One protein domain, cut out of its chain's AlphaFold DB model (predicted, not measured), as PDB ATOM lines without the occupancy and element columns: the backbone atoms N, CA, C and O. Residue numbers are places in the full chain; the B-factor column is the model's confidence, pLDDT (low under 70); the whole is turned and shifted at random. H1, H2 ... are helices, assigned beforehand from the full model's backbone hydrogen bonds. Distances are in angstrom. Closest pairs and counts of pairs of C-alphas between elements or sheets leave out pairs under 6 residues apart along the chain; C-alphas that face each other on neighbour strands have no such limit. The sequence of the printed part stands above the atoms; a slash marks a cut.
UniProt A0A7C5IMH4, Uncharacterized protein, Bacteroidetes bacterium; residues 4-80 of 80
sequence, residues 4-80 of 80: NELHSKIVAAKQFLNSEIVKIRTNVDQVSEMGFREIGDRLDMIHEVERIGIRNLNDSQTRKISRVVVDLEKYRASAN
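What this domain is: This is residues 4 to 80 of the 80 residues of an uncharacterized protein of Bacteroidetes bacterium (UniProt A0A7C5IMH4). Three helices pack together in a triangle, each touching the other two: H1 and H2 form a helical hairpin, and H3 folds back from H2 and crosses both at a slant. The two links lie toward opposite ends of the long axis, with Asp 29 in one and Asn 56 in the other. The printed part has 77 residues with three named helices, H1, H2 and H3 in that order, and no named strand; the class is all helix. The whole is compact, with a radius of gyration of the C-alphas of 12.8 A, and only just elongated, spanning 41 by 21 by 17 A.

How they stand to each other: Begin with H1, residues 4 to 26, and go on to H2, residues 36 to 52, which touches it. Look at Leu 17 and Ile 39, whose C-alphas are the closest of the two, 6.1 A apart. This hairpin runs opposite ways at a shallow tilt of 33 degrees, only just short of steep. Next find H3, residues 59 to 78, which touches H1 at residues 6 to 16 of H1 alone. Their closest C-alphas, those of Ala 13 and Val 69, are 6.0 A apart. H1 and H3 run the same way at a steep tilt of 51 degrees. H2 and H3 are also a helical hairpin, running opposite ways at a steep tilt of 44 degrees. They touch through residues 42 to 49 of H2 and 65 to 68 of H3 alone, and the closest C-alphas, those of Arg 42 and Val 68, are 7.3 A apart. The packing is mostly crossed, only just, with 1 of the 3 pairs at a shallow tilt. In H1, H2 and H3 every O i to N i+4 pair is within hydrogen-bond range.

Where its parts are: Find C-alpha 4 at (189.740, 128.075, 218.640); from there H1, the longest helix with 23 residues, runs 33.2 A to C-alpha 26 at (165.831, 138.788, 198.207). H2 has 17 residues and runs 24.5 A from Phe 36 to Ile 52. H3 has 20 residues and runs 29.0 A from Asp 59 to Ser 78, where C-alpha 78 stands at (177.767, 148.553, 211.420).

The domain as a whole: The C-alphas of Asp 29 and Asn 56 are the two farthest apart, at 41.6 A. The printed part runs from residue 4 to residue 80, the chain's last residue, and has no cut. Both links are short: 9 residues between H1 and H2, and 6 between H2 and H3. In the B-factor column you will find a mean pLDDT of 88.8 for the printed part of this predicted model, with residues 28 to 31 and 79 to 80 under 70.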
ATOM      1  N   ASN A   4     191.163 128.300 218.382       90.38
ATOM      2  CA  ASN A   4     189.740 128.075 218.640       90.38
ATOM      3  C   ASN A   4     188.925 129.359 218.453       90.38
ATOM      4  O   ASN A   4     187.853 129.322 217.857       90.38
ATOM      5  N   GLU A   5     189.447 130.502 218.905       92.44
ATOM      6  CA  GLU A   5     188.819 131.804 218.654       92.44
ATOM      7  C   GLU A   5     188.761 132.111 217.156       92.44
ATOM      8  O   GLU A   5     187.710 132.505 216.653       92.44
ATOM      9  N   LEU A   6     189.862 131.888 216.430       92.12
ATOM     10  CA  LEU A   6     189.912 132.102 214.986       92.12
ATOM     11  C   LEU A   6     188.895 131.215 214.257       92.12
ATOM     12  O   LEU A   6     188.182 131.701 213.386       92.12
ATOM     13  N   HIS A   7     188.779 129.947 214.651       93.38
ATOM     14  CA  HIS A   7     187.782 129.031 214.102       93.38
ATOM     15  C   HIS A   7     186.354 129.549 214.296       93.38
ATOM     16  O   HIS A   7     185.610 129.683 213.326       93.38
ATOM     17  N   SER A   8     185.981 129.898 215.530       93.94
ATOM     18  CA  SER A   8     184.645 130.422 215.829       93.94
ATOM     19  C   SER A   8     184.333 131.692 215.037       93.94
ATOM     20  O   SER A   8     183.224 131.850 214.525       93.94
ATOM     21  N   LYS A   9     185.317 132.583 214.878       94.56
ATOM     22  CA  LYS A   9     185.132 133.810 214.105       94.56
ATOM     23  C   LYS A   9     185.044 133.568 212.594       94.56
ATOM     24  O   LYS A   9     184.274 134.255 211.933       94.56
ATOM     25  N   ILE A  10     185.757 132.582 212.043       94.75
ATOM     26  CA  ILE A  10     185.608 132.169 210.634       94.75
ATOM     27  C   ILE A  10     184.187 131.658 210.370       94.75
ATOM     28  O   ILE A  10     183.564 132.059 209.387       94.75
ATOM     29  N   VAL A  11     183.639 130.838 211.273       95.06
ATOM     30  CA  VAL A  11     182.252 130.351 211.166       95.06
ATOM     31  C   VAL A  11     181.260 131.518 211.182       95.06
ATOM     32  O   VAL A  11     180.379 131.590 210.324       95.06
ATOM     33  N   ALA A  12     181.429 132.466 212.107       94.25
ATOM     34  CA  ALA A  12     180.578 133.653 212.188       94.25
ATOM     35  C   ALA A  12     180.686 134.538 210.931       94.25
ATOM     36  O   ALA A  12     179.674 135.009 210.412       94.25
ATOM     37  N   ALA A  13     181.901 134.726 210.410       94.88
ATOM     38  CA  ALA A  13     182.157 135.469 209.182       94.88
ATOM     39  C   ALA A  13     181.452 134.834 207.972       94.88
ATOM     40  O   ALA A  13     180.809 135.537 207.194       94.88
ATOM     41  N   LYS A  14     181.495 133.503 207.845       95.50
ATOM     42  CA  LYS A  14     180.792 132.764 206.786       95.50
ATOM     43  C   LYS A  14     179.277 132.937 206.867       95.50
ATOM     44  O   LYS A  14     178.626 133.174 205.854       95.50
ATOM     45  N   GLN A  15     178.710 132.827 208.069       94.25
ATOM     46  CA  GLN A  15     177.276 133.033 208.289       94.25
ATOM     47  C   GLN A  15     176.844 134.450 207.904       94.25
ATOM     48  O   GLN A  15     175.838 134.612 207.215       94.25
ATOM     49  N   PHE A  16     177.630 135.458 208.290       93.06
ATOM     50  CA  PHE A  16     177.394 136.844 207.902       93.06
ATOM     51  C   PHE A  16     177.416 137.020 206.377       93.06
ATOM     52  O   PHE A  16     176.433 137.493 205.813       93.06
ATOM     53  N   LEU A  17     178.466 136.561 205.692       93.50
ATOM     54  CA  LEU A  17     178.565 136.665 204.229       93.50
ATOM     55  C   LEU A  17     177.401 135.971 203.504       93.50
ATOM     56  O   LEU A  17     176.844 136.522 202.558       93.50
ATOM     57  N   ASN A  18     176.983 134.794 203.975       93.06
ATOM     58  CA  ASN A  18     175.808 134.113 203.429       93.06
ATOM     59  C   ASN A  18     174.524 134.926 203.640       93.06
ATOM     60  O   ASN A  18     173.685 134.981 202.743       93.06
ATOM     61  N   SER A  19     174.372 135.580 204.795       90.75
ATOM     62  CA  SER A  19     173.226 136.458 205.049       90.75
ATOM     63  C   SER A  19     173.215 137.678 204.124       90.75
ATOM     64  O   SER A  19     172.155 138.036 203.617       90.75
ATOM     65  N   GLU A  20     174.382 138.251 203.812       89.69
ATOM     66  CA  GLU A  20     174.502 139.360 202.861       89.69
ATOM     67  C   GLU A  20     174.151 138.921 201.430       89.69
ATOM     68  O   GLU A  20     173.423 139.630 200.738       89.69
ATOM     69  N   ILE A  21     174.551 137.714 201.002       90.19
ATOM     70  CA  ILE A  21     174.103 137.144 199.715       90.19
ATOM     71  C   ILE A  21     172.580 137.045 199.663       90.19
ATOM     72  O   ILE A  21     171.982 137.379 198.640       90.19
ATOM     73  N   VAL A  22     171.955 136.559 200.739       88.88
ATOM     74  CA  VAL A  22     170.494 136.451 200.805       88.88
ATOM     75  C   VAL A  22     169.875 137.840 200.696       88.88
ATOM     76  O   VAL A  22     169.051 138.023 199.809       88.88
ATOM     77  N   LYS A  23     170.332 138.831 201.476       87.31
ATOM     78  CA  LYS A  23     169.837 140.219 201.398       87.31
ATOM     79  C   LYS A  23     169.899 140.778 199.976       87.31
ATOM     80  O   LYS A  23     168.880 141.247 199.481       87.31
ATOM     81  N   ILE A  24     171.049 140.656 199.305       85.81
ATOM     82  CA  ILE A  24     171.232 141.121 197.917       85.81
ATOM     83  C   ILE A  24     170.256 140.427 196.960       85.81
ATOM     84  O   ILE A  24     169.770 141.039 196.014       85.81
ATOM     85  N   ARG A  25     169.990 139.133 197.167       84.75
ATOM     86  CA  ARG A  25     169.126 138.340 196.281       84.75
ATOM     87  C   ARG A  25     167.637 138.522 196.552       84.75
ATOM     88  O   ARG A  25     166.853 138.336 195.626       84.75
ATOM     89  N   THR A  26     167.242 138.799 197.794       83.56
ATOM     90  CA  THR A  26     165.831 138.788 198.207       83.56
ATOM     91  C   THR A  26     165.227 140.171 198.392       83.56
ATOM     92  O   THR A  26     164.010 140.282 198.297       83.56
ATOM     93  N   ASN A  27     166.024 141.213 198.654       70.69
ATOM     94  CA  ASN A  27     165.505 142.547 198.954       70.69
ATOM     95  C   ASN A  27     165.928 143.575 197.901       70.69
ATOM     96  O   ASN A  27     167.113 143.798 197.677       70.69
ATOM     97  N   VAL A  28     164.938 144.252 197.312       59.88
ATOM     98  CA  VAL A  28     165.140 145.430 196.447       59.88
ATOM     99  C   VAL A  28     165.421 146.690 197.288       59.88
ATOM    100  O   VAL A  28     166.092 147.601 196.813       59.88
ATOM    101  N   ASP A  29     164.993 146.704 198.558       62.22
ATOM    102  CA  ASP A  29     165.022 147.892 199.431       62.22
ATOM    103  C   ASP A  29     166.143 147.894 200.491       62.22
ATOM    104  O   ASP A  29     166.341 148.894 201.180       62.22
ATOM    105  N   GLN A  30     166.889 146.794 200.649       63.41
ATOM    106  CA  GLN A  30     168.038 146.736 201.560       63.41
ATOM    107  C   GLN A  30     169.339 146.718 200.767       63.41
ATOM    108  O   GLN A  30     169.667 145.744 200.093       63.41
ATOM    109  N   VAL A  31     170.104 147.802 200.888       66.12
ATOM    110  CA  VAL A  31     171.458 147.884 200.347       66.12
ATOM    111  C   VAL A  31     172.370 147.076 201.266       66.12
ATOM    112  O   VAL A  31     172.534 147.421 202.434       66.12
ATOM    113  N   SER A  32     172.939 145.981 200.759       72.06
ATOM    114  CA  SER A  32     174.035 145.308 201.459       72.06
ATOM    115  C   SER A  32     175.202 146.277 201.599       72.06
ATOM    116  O   SER A  32     175.552 146.978 200.648       72.06
ATOM    117  N   GLU A  33     175.832 146.293 202.772       73.06
ATOM    118  CA  GLU A  33     177.037 147.098 203.001       73.06
ATOM    119  C   GLU A  33     178.241 146.595 202.184       73.06
ATOM    120  O   GLU A  33     179.289 147.242 202.155       73.06
ATOM    121  N   MET A  34     178.098 145.447 201.512       82.56
ATOM    122  CA  MET A  34     179.140 144.791 200.740       82.56
ATOM    123  C   MET A  34     178.664 144.444 199.324       82.56
ATOM    124  O   MET A  34     177.554 143.966 199.100       82.56
ATOM    125  N   GLY A  35     179.532 144.645 198.331       85.88
ATOM    126  CA  GLY A  35     179.232 144.251 196.954       85.88
ATOM    127  C   GLY A  35     179.247 142.728 196.763       85.88
ATOM    128  O   GLY A  35     180.054 142.026 197.368       85.88
ATOM    129  N   PHE A  36     178.427 142.204 195.842       87.00
ATOM    130  CA  PHE A  36     178.349 140.759 195.559       87.00
ATOM    131  C   PHE A  36     179.709 140.123 195.210       87.00
ATOM    132  O   PHE A  36     180.012 139.020 195.663       87.00
ATOM    133  N   ARG A  37     180.552 140.826 194.436       90.50
ATOM    134  CA  ARG A  37     181.915 140.367 194.109       90.50
ATOM    135  C   ARG A  37     182.791 140.266 195.356       90.50
ATOM    136  O   ARG A  37     183.456 139.258 195.548       90.50
ATOM    137  N   GLU A  38     182.751 141.285 196.208       91.31
ATOM    138  CA  GLU A  38     183.547 141.325 197.433       91.31
ATOM    139  C   GLU A  38     183.143 140.210 198.407       91.31
ATOM    140  O   GLU A  38     184.006 139.580 199.020       91.31
ATOM    141  N   ILE A  39     181.843 139.908 198.501       92.75
ATOM    142  CA  ILE A  39     181.356 138.764 199.277       92.75
ATOM    143  C   ILE A  39     181.919 137.450 198.719       92.75
ATOM    144  O   ILE A  39     182.396 136.620 199.493       92.75
ATOM    145  N   GLY A  40     181.894 137.276 197.393       93.94
ATOM    146  CA  GLY A  40     182.457 136.103 196.718       93.94
ATOM    147  C   GLY A  40     183.938 135.901 197.037       93.94
ATOM    148  O   GLY A  40     184.315 134.849 197.547       93.94
ATOM    149  N   ASP A  41     184.754 136.942 196.855       94.62
ATOM    150  CA  ASP A  41     186.202 136.884 197.104       94.62
ATOM    151  C   ASP A  41     186.522 136.497 198.563       94.62
ATOM    152  O   ASP A  41     187.436 135.714 198.844       94.62
ATOM    153  N   ARG A  42     185.754 137.030 199.523       94.56
ATOM    154  CA  ARG A  42     185.923 136.726 200.953       94.56
ATOM    155  C   ARG A  42     185.446 135.316 201.306       94.56
ATOM    156  O   ARG A  42     186.079 134.664 202.140       94.56
ATOM    157  N   LEU A  43     184.370 134.832 200.683       95.69
ATOM    158  CA  LEU A  43     183.899 133.455 200.846       95.69
ATOM    159  C   LEU A  43     184.905 132.447 200.299       95.69
ATOM    160  O   LEU A  43     185.182 131.466 200.981       95.69
ATOM    161  N   ASP A  44     185.500 132.705 199.136       95.44
ATOM    162  CA  ASP A  44     186.517 131.825 198.556       95.44
ATOM    163  C   ASP A  44     187.728 131.687 199.482       95.44
ATOM    164  O   ASP A  44     188.222 130.584 199.721       95.44
ATOM    165  N   MET A  45     188.160 132.790 200.098       94.06
ATOM    166  CA  MET A  45     189.214 132.750 201.111       94.06
ATOM    167  C   MET A  45     188.830 131.927 202.346       94.06
ATOM    168  O   MET A  45     189.673 131.207 202.884       94.06
ATOM    169  N   ILE A  46     187.585 132.037 202.814       95.94
ATOM    170  CA  ILE A  46     187.090 131.252 203.951       95.94
ATOM    171  C   ILE A  46     187.021 129.765 203.587       95.94
ATOM    172  O   ILE A  46     187.506 128.935 204.355       95.94
ATOM    173  N   HIS A  47     186.481 129.426 202.418       95.69
ATOM    174  CA  HIS A  47     186.391 128.047 201.941       95.69
ATOM    175  C   HIS A  47     187.769 127.410 201.772       95.69
ATOM    176  O   HIS A  47     187.953 126.246 202.120       95.69
ATOM    177  N   GLU A  48     188.761 128.168 201.305       94.44
ATOM    178  CA  GLU A  48     190.131 127.673 201.198       94.44
ATOM    179  C   GLU A  48     190.732 127.345 202.572       94.44
ATOM    180  O   GLU A  48     191.403 126.324 202.743       94.44
ATOM    181  N   VAL A  49     190.442 128.166 203.584       94.38
ATOM    182  CA  VAL A  49     190.853 127.899 204.967       94.38
ATOM    183  C   VAL A  49     190.131 126.687 205.552       94.38
ATOM    184  O   VAL A  49     190.766 125.881 206.232       94.38
ATOM    185  N   GLU A  50     188.835 126.523 205.287       93.38
ATOM    186  CA  GLU A  50     188.080 125.332 205.695       93.38
ATOM    187  C   GLU A  50     188.623 124.062 205.020       93.38
ATOM    188  O   GLU A  50     188.758 123.032 205.678       93.38
ATOM    189  N   ARG A  51     188.995 124.148 203.735       94.06
ATOM    190  CA  ARG A  51     189.559 123.038 202.955       94.06
ATOM    191  C   ARG A  51     190.922 122.592 203.479       94.06
ATOM    192  O   ARG A  51     191.167 121.397 203.609       94.06
ATOM    193  N   ILE A  52     191.817 123.542 203.746       93.31
ATOM    194  CA  ILE A  52     193.175 123.260 204.237       93.31
ATOM    195  C   ILE A  52     193.155 122.894 205.730       93.31
ATOM    196  O   ILE A  52     193.948 122.067 206.184       93.31
ATOM    197  N   GLY A  53     192.244 123.491 206.496       93.19
ATOM    198  CA  GLY A  53     192.188 123.424 207.950       93.19
ATOM    199  C   GLY A  53     193.100 124.466 208.607       93.19
ATOM    200  O   GLY A  53     194.271 124.602 208.266       93.19
ATOM    201  N   ILE A  54     192.581 125.175 209.617       91.75
ATOM    202  CA  ILE A  54     193.266 126.311 210.277       91.75
ATOM    203  C   ILE A  54     194.651 125.931 210.819       91.75
ATOM    204  O   ILE A  54     195.575 126.737 210.776       91.75
ATOM    205  N   ARG A  55     194.815 124.693 211.305       92.06
ATOM    206  CA  ARG A  55     196.089 124.188 211.849       92.06
ATOM    207  C   ARG A  55     197.184 124.018 210.793       92.06
ATOM    208  O   ARG A  55     198.348 123.940 211.159       92.06
ATOM    209  N   ASN A  56     196.808 123.957 209.518       94.25
ATOM    210  CA  ASN A  56     197.717 123.756 208.392       94.25
ATOM    211  C   ASN A  56     198.025 125.066 207.649       94.25
ATOM    212  O   ASN A  56     198.716 125.051 206.632       94.25
ATOM    213  N   LEU A  57     197.508 126.203 208.129       92.88
ATOM    214  CA  LEU A  57     197.826 127.507 207.561       92.88
ATOM    215  C   LEU A  57     199.232 127.939 207.971       92.88
ATOM    216  O   LEU A  57     199.608 127.853 209.138       92.88
ATOM    217  N   ASN A  58     199.981 128.497 207.024       93.69
ATOM    218  CA  ASN A  58     201.209 129.209 207.359       93.69
ATOM    219  C   ASN A  58     200.907 130.580 208.000       93.69
ATOM    220  O   ASN A  58     199.775 131.078 207.967       93.69
ATOM    221  N   ASP A  59     201.929 131.225 208.560       92.50
ATOM    222  CA  ASP A  59     201.791 132.518 209.245       92.50
ATOM    223  C   ASP A  59     201.173 133.607 208.361       92.50
ATOM    224  O   ASP A  59     200.381 134.427 208.830       92.50
ATOM    225  N   SER A  60     201.517 133.622 207.071       93.56
ATOM    226  CA  SER A  60     200.991 134.602 206.117       93.56
ATOM    227  C   SER A  60     199.493 134.400 205.887       93.56
ATOM    228  O   SER A  60     198.711 135.345 206.010       93.56
ATOM    229  N   GLN A  61     199.071 133.158 205.642       93.44
ATOM    230  CA  GLN A  61     197.665 132.783 205.490       93.44
ATOM    231  C   GLN A  61     196.873 133.072 206.766       93.44
ATOM    232  O   GLN A  61     195.817 133.696 206.697       93.44
ATOM    233  N   THR A  62     197.420 132.708 207.929       93.44
ATOM    234  CA  THR A  62     196.814 132.957 209.243       93.44
ATOM    235  C   THR A  62     196.601 134.449 209.486       93.44
ATOM    236  O   THR A  62     195.513 134.868 209.885       93.44
ATOM    237  N   ARG A  63     197.602 135.287 209.191       93.81
ATOM    238  CA  ARG A  63     197.465 136.750 209.284       93.81
ATOM    239  C   ARG A  63     196.430 137.281 208.299       93.81
ATOM    240  O   ARG A  63     195.646 138.152 208.670       93.81
ATOM    241  N   LYS A  64     196.411 136.766 207.067       94.00
ATOM    242  CA  LYS A  64     195.470 137.198 206.028       94.00
ATOM    243  C   LYS A  64     194.024 136.901 206.431       94.00
ATOM    244  O   LYS A  64     193.209 137.819 206.426       94.00
ATOM    245  N   ILE A  65     193.718 135.667 206.842       93.94
ATOM    246  CA  ILE A  65     192.359 135.303 207.269       93.94
ATOM    247  C   ILE A  65     191.957 136.036 208.549       93.94
ATOM    248  O   ILE A  65     190.835 136.517 208.646       93.94
ATOM    249  N   SER A  66     192.891 136.223 209.487       94.56
ATOM    250  CA  SER A  66     192.632 136.989 210.710       94.56
ATOM    251  C   SER A  66     192.197 138.424 210.408       94.56
ATOM    252  O   SER A  66     191.261 138.913 211.032       94.56
ATOM    253  N   ARG A  67     192.834 139.095 209.434       94.56
ATOM    254  CA  ARG A  67     192.429 140.444 209.003       94.56
ATOM    255  C   ARG A  67     191.040 140.443 208.376       94.56
ATOM    256  O   ARG A  67     190.202 141.225 208.799       94.56
ATOM    257  N   VAL A  68     190.783 139.530 207.435       93.81
ATOM    258  CA  VAL A  68     189.473 139.430 206.765       93.81
ATOM    259  C   VAL A  68     188.349 139.225 207.773       93.81
ATOM    260  O   VAL A  68     187.324 139.893 207.695       93.81
ATOM    261  N   VAL A  69     188.554 138.336 208.740       94.88
ATOM    262  CA  VAL A  69     187.579 138.054 209.793       94.88
ATOM    263  C   VAL A  69     187.331 139.283 210.671       94.88
ATOM    264  O   VAL A  69     186.180 139.617 210.921       94.88
ATOM    265  N   VAL A  70     188.384 139.989 211.095       94.19
ATOM    266  CA  VAL A  70     188.249 141.230 211.880       94.19
ATOM    267  C   VAL A  70     187.516 142.315 211.093       94.19
ATOM    268  O   VAL A  70     186.691 143.031 211.652       94.19
ATOM    269  N   ASP A  71     187.789 142.443 209.798       92.19
ATOM    270  CA  ASP A  71     187.098 143.425 208.971       92.19
ATOM    271  C   ASP A  71     185.623 143.050 208.780       92.19
ATOM    272  O   ASP A  71     184.764 143.921 208.866       92.19
ATOM    273  N   LEU A  72     185.298 141.763 208.616       92.31
ATOM    274  CA  LEU A  72     183.908 141.287 208.564       92.31
ATOM    275  C   LEU A  72     183.146 141.500 209.873       92.31
ATOM    276  O   LEU A  72     181.954 141.793 209.839       92.31
ATOM    277  N   GLU A  73     183.815 141.401 211.021       91.06
ATOM    278  CA  GLU A  73     183.206 141.743 212.308       91.06
ATOM    279  C   GLU A  73     182.819 143.224 212.383       91.06
ATOM    280  O   GLU A  73     181.759 143.536 212.921       91.06
ATOM    281  N   LYS A  74     183.627 144.126 211.806       89.56
ATOM    282  CA  LYS A  74     183.290 145.558 211.738       89.56
ATOM    283  C   LYS A  74     182.048 145.799 210.882       89.56
ATOM    284  O   LYS A  74     181.150 146.481 211.354       89.56
ATOM    285  N   TYR A  75     181.972 145.191 209.694       86.38
ATOM    286  CA  TYR A  75     180.783 145.277 208.830       86.38
ATOM    287  C   TYR A  75     179.532 144.738 209.520       86.38
ATOM    288  O   TYR A  75     178.465 145.337 209.496       86.38
ATOM    289  N   ARG A  76     179.655 143.595 210.198       84.69
ATOM    290  CA  ARG A  76     178.535 143.038 210.955       84.69
ATOM    291  C   ARG A  76     178.081 143.976 212.080       84.69
ATOM    292  O   ARG A  76     176.893 144.005 212.386       84.69
ATOM    293  N   ALA A  77     179.009 144.684 212.721       84.06
ATOM    294  CA  ALA A  77     178.698 145.628 213.787       84.06
ATOM    295  C   ALA A  77     178.082 146.940 213.273       84.06
ATOM    296  O   ALA A  77     177.309 147.532 214.012       84.06
ATOM    297  N   SER A  78     178.400 147.384 212.050       77.38
ATOM    298  CA  SER A  78     177.767 148.553 211.420       77.38
ATOM    299  C   SER A  78     176.384 148.259 210.841       77.38
ATOM    300  O   SER A  78     175.534 149.140 210.841       77.38
ATOM    301  N   ALA A  79     176.147 147.020 210.401       66.06
ATOM    302  CA  ALA A  79     174.884 146.603 209.797       66.06
ATOM    303  C   ALA A  79     173.737 146.319 210.799       66.06
ATOM    304  O   ALA A  79     172.650 145.932 210.359       66.06
ATOM    305  N   ASN A  80     173.972 146.439 212.117       55.19
ATOM    306  CA  ASN A  80     172.957 146.333 213.183       55.19
ATOM    307  C   ASN A  80     172.752 147.688 213.860       55.19
ATOM    308  O   ASN A  80     171.594 147.965 214.240       55.19
TER     309      ASN A  80